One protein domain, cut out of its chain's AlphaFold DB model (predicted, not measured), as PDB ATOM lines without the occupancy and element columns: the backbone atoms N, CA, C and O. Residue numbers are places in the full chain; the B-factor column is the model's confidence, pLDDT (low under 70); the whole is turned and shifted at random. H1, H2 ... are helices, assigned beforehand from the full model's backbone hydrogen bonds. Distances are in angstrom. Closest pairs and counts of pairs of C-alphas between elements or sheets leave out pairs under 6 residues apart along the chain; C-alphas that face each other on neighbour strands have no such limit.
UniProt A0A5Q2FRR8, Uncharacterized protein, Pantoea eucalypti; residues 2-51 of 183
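Overview. This is residues 2 to 51 of the 183 residues of an uncharacterized protein of Pantoea eucalypti (UniProt A0A5Q2FRR8). Two helices, H2 and the shorter H1, form a narrow V joined by a tight turn, with the small helix H3 across the open end between the last part of H2 and the first part of H1. A long stretch without a named element, residues 2 to 17, runs past H1 and turns round near residues 12 to 15 before it leads into that helix. Contacts between the three helices are few. The printed part has 50 residues with three named helices in the order H1, H2, H3 and no named strand; the class is all helix. The whole is compact, with a radius of gyration of the C-alphas of 10.5 A, and the C-alphas span 32 by 23 by 13 A.

Arrangement. The longest helix is H2, residues 30 to 42. H1, residues 18 to 26, is close to H2 but not clearly touching it; their closest C-alphas, those of Tyr 24 and Lys 33, are 6.1 A apart. H1 and H2 run opposite ways at a shallow tilt of 33 degrees, only just short of steep. H3, residues 46 to 49, is close to H2 but not clearly touching it, and the closest C-alphas, those of Leu 40 and Ala 46, are 5.5 A apart. H3 is also close to H1 but not clearly touching it, and here the closest C-alphas are those of Ala 20 and Glu 49, 6.2 A apart. In H1 and H2 every O i to N i+4 pair is within hydrogen-bond range; H3 is too short for such a pair, and its one O i to N i+3 pair is not within range.

Along the chain. H2 has 13 residues and measures 17.9 A from its first C-alpha, Asn 30 at (151.842, 188.301, 174.337), to its last, Arg 42 at (134.191, 185.079, 174.731). H1 has 9 residues and measures 12.2 A from Gly 18, with its C-alpha at (142.379, 192.621, 158.113), to Arg 26. H3 has 4 residues and measures 5.1 A from Ala 46 to Glu 49, whose C-alpha is at (135.165, 190.891, 163.327).

Size, cuts and confidence. The two C-alphas farthest apart are those of Ser 2 and Gly 51, at 32.3 A. The printed part has no cut. The links from H1 to H2 and from H2 to H3 are both tight, with 3 residues each. The mean pLDDT of the printed part is 75.2, and 18 residues are under 70: residues 2 to 3, 9 to 15 and 43 to 51. H3, with a mean pLDDT of 64, lies in the last of these stretches.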
ATOM      1  N   SER A   2     161.751 188.361 174.405       60.59
ATOM      2  CA  SER A   2     160.543 187.567 174.155       60.59
ATOM      3  C   SER A   2     160.040 187.831 172.736       60.59
ATOM      4  O   SER A   2     159.777 188.975 172.371       60.59
ATOM      5  N   GLN A   3     159.911 186.782 171.924       68.31
ATOM      6  CA  GLN A   3     159.279 186.893 170.611       68.31
ATOM      7  C   GLN A   3     157.790 187.213 170.788       68.31
ATOM      8  O   GLN A   3     157.079 186.559 171.555       68.31
ATOM      9  N   VAL A   4     157.320 188.244 170.090       72.38
ATOM     10  CA  VAL A   4     155.911 188.636 170.055       72.38
ATOM     11  C   VAL A   4     155.288 187.979 168.830       72.38
ATOM     12  O   VAL A   4     155.666 188.295 167.704       72.38
ATOM     13  N   LEU A   5     154.344 187.063 169.045       76.00
ATOM     14  CA  LEU A   5     153.683 186.326 167.966       76.00
ATOM     15  C   LEU A   5     152.910 187.293 167.069       76.00
ATOM     16  O   LEU A   5     152.075 188.054 167.561       76.00
ATOM     17  N   ARG A   6     153.173 187.272 165.763       80.50
ATOM     18  CA  ARG A   6     152.378 187.986 164.760       80.50
ATOM     19  C   ARG A   6     151.561 186.990 163.961       80.50
ATOM     20  O   ARG A   6     152.037 185.897 163.675       80.50
ATOM     21  N   LEU A   7     150.331 187.374 163.656       78.00
ATOM     22  CA  LEU A   7     149.449 186.600 162.796       78.00
ATOM     23  C   LEU A   7     149.459 187.243 161.411       78.00
ATOM     24  O   LEU A   7     149.498 188.470 161.319       78.00
ATOM     25  N   SER A   8     149.470 186.412 160.374       74.56
ATOM     26  CA  SER A   8     149.466 186.796 158.954       74.56
ATOM     27  C   SER A   8     148.662 185.738 158.191       74.56
ATOM     28  O   SER A   8     148.650 184.591 158.637       74.56
ATOM     29  N   GLY A   9     147.994 186.095 157.091       66.88
ATOM     30  CA  GLY A   9     147.271 185.142 156.226       66.88
ATOM     31  C   GLY A   9     145.921 184.637 156.753       66.88
ATOM     32  O   GLY A   9     145.167 184.027 156.013       66.88
ATOM     33  N   LEU A  10     145.549 184.947 158.001       68.44
ATOM     34  CA  LEU A  10     144.208 184.626 158.527       68.44
ATOM     35  C   LEU A  10     143.086 185.461 157.885       68.44
ATOM     36  O   LEU A  10     141.912 185.171 158.108       68.44
ATOM     37  N   GLU A  11     143.455 186.503 157.139       67.06
ATOM     38  CA  GLU A  11     142.544 187.299 156.316       67.06
ATOM     39  C   GLU A  11     142.123 186.552 155.048       67.06
ATOM     40  O   GLU A  11     140.953 186.615 154.676       67.06
ATOM     41  N   ASP A  12     143.033 185.773 154.457       65.44
ATOM     42  CA  ASP A  12     142.757 184.935 153.288       65.44
ATOM     43  C   ASP A  12     141.867 183.737 153.659       65.44
ATOM     44  O   ASP A  12     140.999 183.333 152.889       65.44
ATOM     45  N   ASP A  13     142.029 183.218 154.882       63.19
ATOM     46  CA  ASP A  13     141.211 182.132 155.436       63.19
ATOM     47  C   ASP A  13     139.865 182.614 156.021       63.19
ATOM     48  O   ASP A  13     139.082 181.811 156.534       63.19
ATOM     49  N   GLY A  14     139.592 183.926 156.012       61.66
ATOM     50  CA  GLY A  14     138.355 184.518 156.546       61.66
ATOM     51  C   GLY A  14     138.170 184.380 158.065       61.66
ATOM     52  O   GLY A  14     137.092 184.659 158.587       61.66
ATOM     53  N   LEU A  15     139.207 183.954 158.793       68.25
ATOM     54  CA  LEU A  15     139.166 183.732 160.243       68.25
ATOM     55  C   LEU A  15     139.220 185.040 161.035       68.25
ATOM     56  O   LEU A  15     138.659 185.131 162.127       68.25
ATOM     57  N   LEU A  16     139.921 186.041 160.506       72.19
ATOM     58  CA  LEU A  16     140.003 187.387 161.064       72.19
ATOM     59  C   LEU A  16     139.970 188.391 159.917       72.19
ATOM     60  O   LEU A  16     140.719 188.246 158.955       72.19
ATOM     61  N   THR A  17     139.173 189.451 160.035       72.00
ATOM     62  CA  THR A  17     139.291 190.571 159.093       72.00
ATOM     63  C   THR A  17     140.663 191.238 159.207       72.00
ATOM     64  O   THR A  17     141.290 191.256 160.273       72.00
ATOM     65  N   GLY A  18     141.121 191.863 158.118       75.75
ATOM     66  CA  GLY A  18     142.379 192.621 158.113       75.75
ATOM     67  C   GLY A  18     142.430 193.724 159.186       75.75
ATOM     68  O   GLY A  18     143.501 194.027 159.714       75.75
ATOM     69  N   ALA A  19     141.277 194.276 159.584       76.06
ATOM     70  CA  ALA A  19     141.168 195.233 160.687       76.06
ATOM     71  C   ALA A  19     141.470 194.582 162.052       76.06
ATOM     72  O   ALA A  19     142.349 195.065 162.774       76.06
ATOM     73  N   ALA A  20     140.835 193.445 162.357       77.50
ATOM     74  CA  ALA A  20     141.087 192.658 163.566       77.50
ATOM     75  C   ALA A  20     142.559 192.229 163.670       77.50
ATOM     76  O   ALA A  20     143.183 192.248 164.736       77.50
ATOM     77  N   LEU A  21     143.132 191.839 162.531       81.31
ATOM     78  CA  LEU A  21     144.509 191.379 162.420       81.31
ATOM     79  C   LEU A  21     145.503 192.530 162.630       81.31
ATOM     80  O   LEU A  21     146.527 192.361 163.303       81.31
ATOM     81  N   ALA A  22     145.187 193.723 162.119       83.12
ATOM     82  CA  ALA A  22     145.957 194.937 162.365       83.12
ATOM     83  C   ALA A  22     145.922 195.344 163.846       83.12
ATOM     84  O   ALA A  22     146.973 195.674 164.406       83.12
ATOM     85  N   GLU A  23     144.767 195.274 164.511       83.62
ATOM     86  CA  GLU A  23     144.664 195.523 165.954       83.62
ATOM     87  C   GLU A  23     145.472 194.513 166.767       83.62
ATOM     88  O   GLU A  23     146.304 194.905 167.592       83.62
ATOM     89  N   TYR A  24     145.334 193.219 166.470       85.06
ATOM     90  CA  TYR A  24     146.121 192.166 167.107       85.06
ATOM     91  C   TYR A  24     147.633 192.388 166.945       85.06
ATOM     92  O   TYR A  24     148.423 192.197 167.880       85.06
ATOM     93  N   ASN A  25     148.070 192.802 165.754       87.19
ATOM     94  CA  ASN A  25     149.483 193.013 165.455       87.19
ATOM     95  C   ASN A  25     150.052 194.310 166.049       87.19
ATOM     96  O   ASN A  25     151.266 194.369 166.272       87.19
ATOM     97  N   ARG A  26     149.211 195.301 166.375       87.94
ATOM     98  CA  ARG A  26     149.602 196.516 167.119       87.94
ATOM     99  C   ARG A  26     149.914 196.241 168.591       87.94
ATOM    100  O   ARG A  26     150.673 196.995 169.201       87.94
ATOM    101  N   LEU A  27     149.367 195.171 169.167       86.94
ATOM    102  CA  LEU A  27     149.617 194.809 170.562       86.94
ATOM    103  C   LEU A  27     151.084 194.400 170.768       86.94
ATOM    104  O   LEU A  27     151.623 193.550 170.062       86.94
ATOM    105  N   GLN A  28     151.729 194.988 171.776       85.69
ATOM    106  CA  GLN A  28     153.168 194.816 172.017       85.69
ATOM    107  C   GLN A  28     153.503 193.609 172.905       85.69
ATOM    108  O   GLN A  28     154.635 193.135 172.909       85.69
ATOM    109  N   THR A  29     152.537 193.090 173.670       86.06
ATOM    110  CA  THR A  29     152.774 192.007 174.634       86.06
ATOM    111  C   THR A  29     151.965 190.758 174.295       86.06
ATOM    112  O   THR A  29     150.809 190.837 173.880       86.06
ATOM    113  N   ASN A  30     152.548 189.576 174.526       84.44
ATOM    114  CA  ASN A  30     151.842 188.301 174.337       84.44
ATOM    115  C   ASN A  30     150.626 188.162 175.273       84.44
ATOM    116  O   ASN A  30     149.639 187.538 174.897       84.44
ATOM    117  N   ALA A  31     150.673 188.760 176.469       85.75
ATOM    118  CA  ALA A  31     149.537 188.778 177.386       85.75
ATOM    119  C   ALA A  31     148.353 189.557 176.791       85.75
ATOM    120  O   ALA A  31     147.247 189.028 176.744       85.75
ATOM    121  N   ALA A  32     148.598 190.755 176.246       84.50
ATOM    122  CA  ALA A  32     147.558 191.542 175.588       84.50
ATOM    123  C   ALA A  32     147.003 190.830 174.347       84.50
ATOM    124  O   ALA A  32     145.791 190.779 174.171       84.50
ATOM    125  N   LYS A  33     147.869 190.207 173.536       86.44
ATOM    126  CA  LYS A  33     147.469 189.408 172.364       86.44
ATOM    127  C   LYS A  33     146.575 188.225 172.725       86.44
ATOM    128  O   LYS A  33     145.538 188.019 172.103       86.44
ATOM    129  N   ARG A  34     146.934 187.473 173.768       85.56
ATOM    130  CA  ARG A  34     146.103 186.372 174.278       85.56
ATOM    131  C   ARG A  34     144.778 186.885 174.829       85.56
ATOM    132  O   ARG A  34     143.741 186.325 174.504       85.56
ATOM    133  N   SER A  35     144.793 187.959 175.614       84.00
ATOM    134  CA  SER A  35     143.563 188.566 176.131       84.00
ATOM    135  C   SER A  35     142.657 189.097 175.023       84.00
ATOM    136  O   SER A  35     141.444 188.988 175.159       84.00
ATOM    137  N   TYR A  36     143.218 189.628 173.934       84.75
ATOM    138  CA  TYR A  36     142.469 190.068 172.758       84.75
ATOM    139  C   TYR A  36     141.740 188.895 172.098       84.75
ATOM    140  O   TYR A  36     140.521 188.935 171.971       84.75
ATOM    141  N   LEU A  37     142.449 187.803 171.795       83.44
ATOM    142  CA  LEU A  37     141.839 186.604 171.206       83.44
ATOM    143  C   LEU A  37     140.796 185.967 172.133       83.44
ATOM    144  O   LEU A  37     139.707 185.609 171.698       83.44
ATOM    145  N   VAL A  38     141.086 185.872 173.433       83.75
ATOM    146  CA  VAL A  38     140.127 185.346 174.417       83.75
ATOM    147  C   VAL A  38     138.885 186.229 174.495       83.75
ATOM    148  O   VAL A  38     137.774 185.713 174.610       83.75
ATOM    149  N   ARG A  39     139.044 187.555 174.420       80.81
ATOM    150  CA  ARG A  39     137.916 188.488 174.400       80.81
ATOM    151  C   ARG A  39     137.099 188.321 173.126       80.81
ATOM    152  O   ARG A  39     135.885 188.236 173.241       80.81
ATOM    153  N   LEU A  40     137.737 188.207 171.966       78.25
ATOM    154  CA  LEU A  40     137.073 187.972 170.682       78.25
ATOM    155  C   LEU A  40     136.165 186.732 170.738       78.25
ATOM    156  O   LEU A  40     134.980 186.804 170.422       78.25
ATOM    157  N   VAL A  41     136.701 185.619 171.247       77.88
ATOM    158  CA  VAL A  41     135.969 184.351 171.387       77.88
ATOM    159  C   VAL A  41     134.855 184.456 172.432       77.88
ATOM    160  O   VAL A  41     133.730 184.026 172.193       77.88
ATOM    161  N   ARG A  42     135.139 185.037 173.603       76.62
ATOM    162  CA  ARG A  42     134.191 185.079 174.731       76.62
ATOM    163  C   ARG A  42     133.065 186.093 174.542       76.62
ATOM    164  O   ARG A  42     131.992 185.912 175.104       76.62
ATOM    165  N   SER A  43     133.318 187.173 173.812       66.56
ATOM    166  CA  SER A  43     132.355 188.259 173.617       66.56
ATOM    167  C   SER A  43     131.407 188.030 172.439       66.56
ATOM    168  O   SER A  43     130.497 188.826 172.247       66.56
ATOM    169  N   GLY A  44     131.588 186.959 171.657       61.91
ATOM    170  CA  GLY A  44     130.745 186.674 170.492       61.91
ATOM    171  C   GLY A  44     130.936 187.651 169.322       61.91
ATOM    172  O   GLY A  44     130.337 187.450 168.271       61.91
ATOM    173  N   TYR A  45     131.814 188.652 169.467       61.06
ATOM    174  CA  TYR A  45     132.196 189.597 168.410       61.06
ATOM    175  C   TYR A  45     133.017 188.954 167.296       61.06
ATOM    176  O   TYR A  45     133.304 189.617 166.309       61.06
ATOM    177  N   ALA A  46     133.348 187.663 167.398       64.06
ATOM    178  CA  ALA A  46     133.918 186.914 166.286       64.06
ATOM    179  C   ALA A  46     133.094 187.106 165.002       64.06
ATOM    180  O   ALA A  46     133.672 187.280 163.944       64.06
ATOM    181  N   LEU A  47     131.758 187.146 165.081       62.09
ATOM    182  CA  LEU A  47     130.919 187.374 163.899       62.09
ATOM    183  C   LEU A  47     131.067 188.790 163.323       62.09
ATOM    184  O   LEU A  47     131.083 188.947 162.107       62.09
ATOM    185  N   ASP A  48     131.192 189.805 164.176       63.50
ATOM    186  CA  ASP A  48     131.351 191.203 163.755       63.50
ATOM    187  C   ASP A  48     132.740 191.429 163.131       63.50
ATOM    188  O   ASP A  48     132.883 191.983 162.045       63.50
ATOM    189  N   GLU A  49     133.762 190.847 163.754       64.44
ATOM    190  CA  GLU A  49     135.165 190.891 163.327       64.44
ATOM    191  C   GLU A  49     135.474 189.947 162.154       64.44
ATOM    192  O   GLU A  49     136.532 190.076 161.543       64.44
ATOM    193  N   MET A  50     134.561 189.026 161.821       63.03
ATOM    194  CA  MET A  50     134.531 188.245 160.572       63.03
ATOM    195  C   MET A  50     133.693 188.937 159.478       63.03
ATOM    196  O   MET A  50     133.508 188.379 158.400       63.03
ATOM    197  N   GLY A  51     133.152 190.136 159.731       65.19
ATOM    198  CA  GLY A  51     132.333 190.869 158.759       65.19
ATOM    199  C   GLY A  51     130.956 190.249 158.502       65.19
ATOM    200  O   GLY A  51     130.303 190.585 157.518       65.19
TER     201      GLY A  51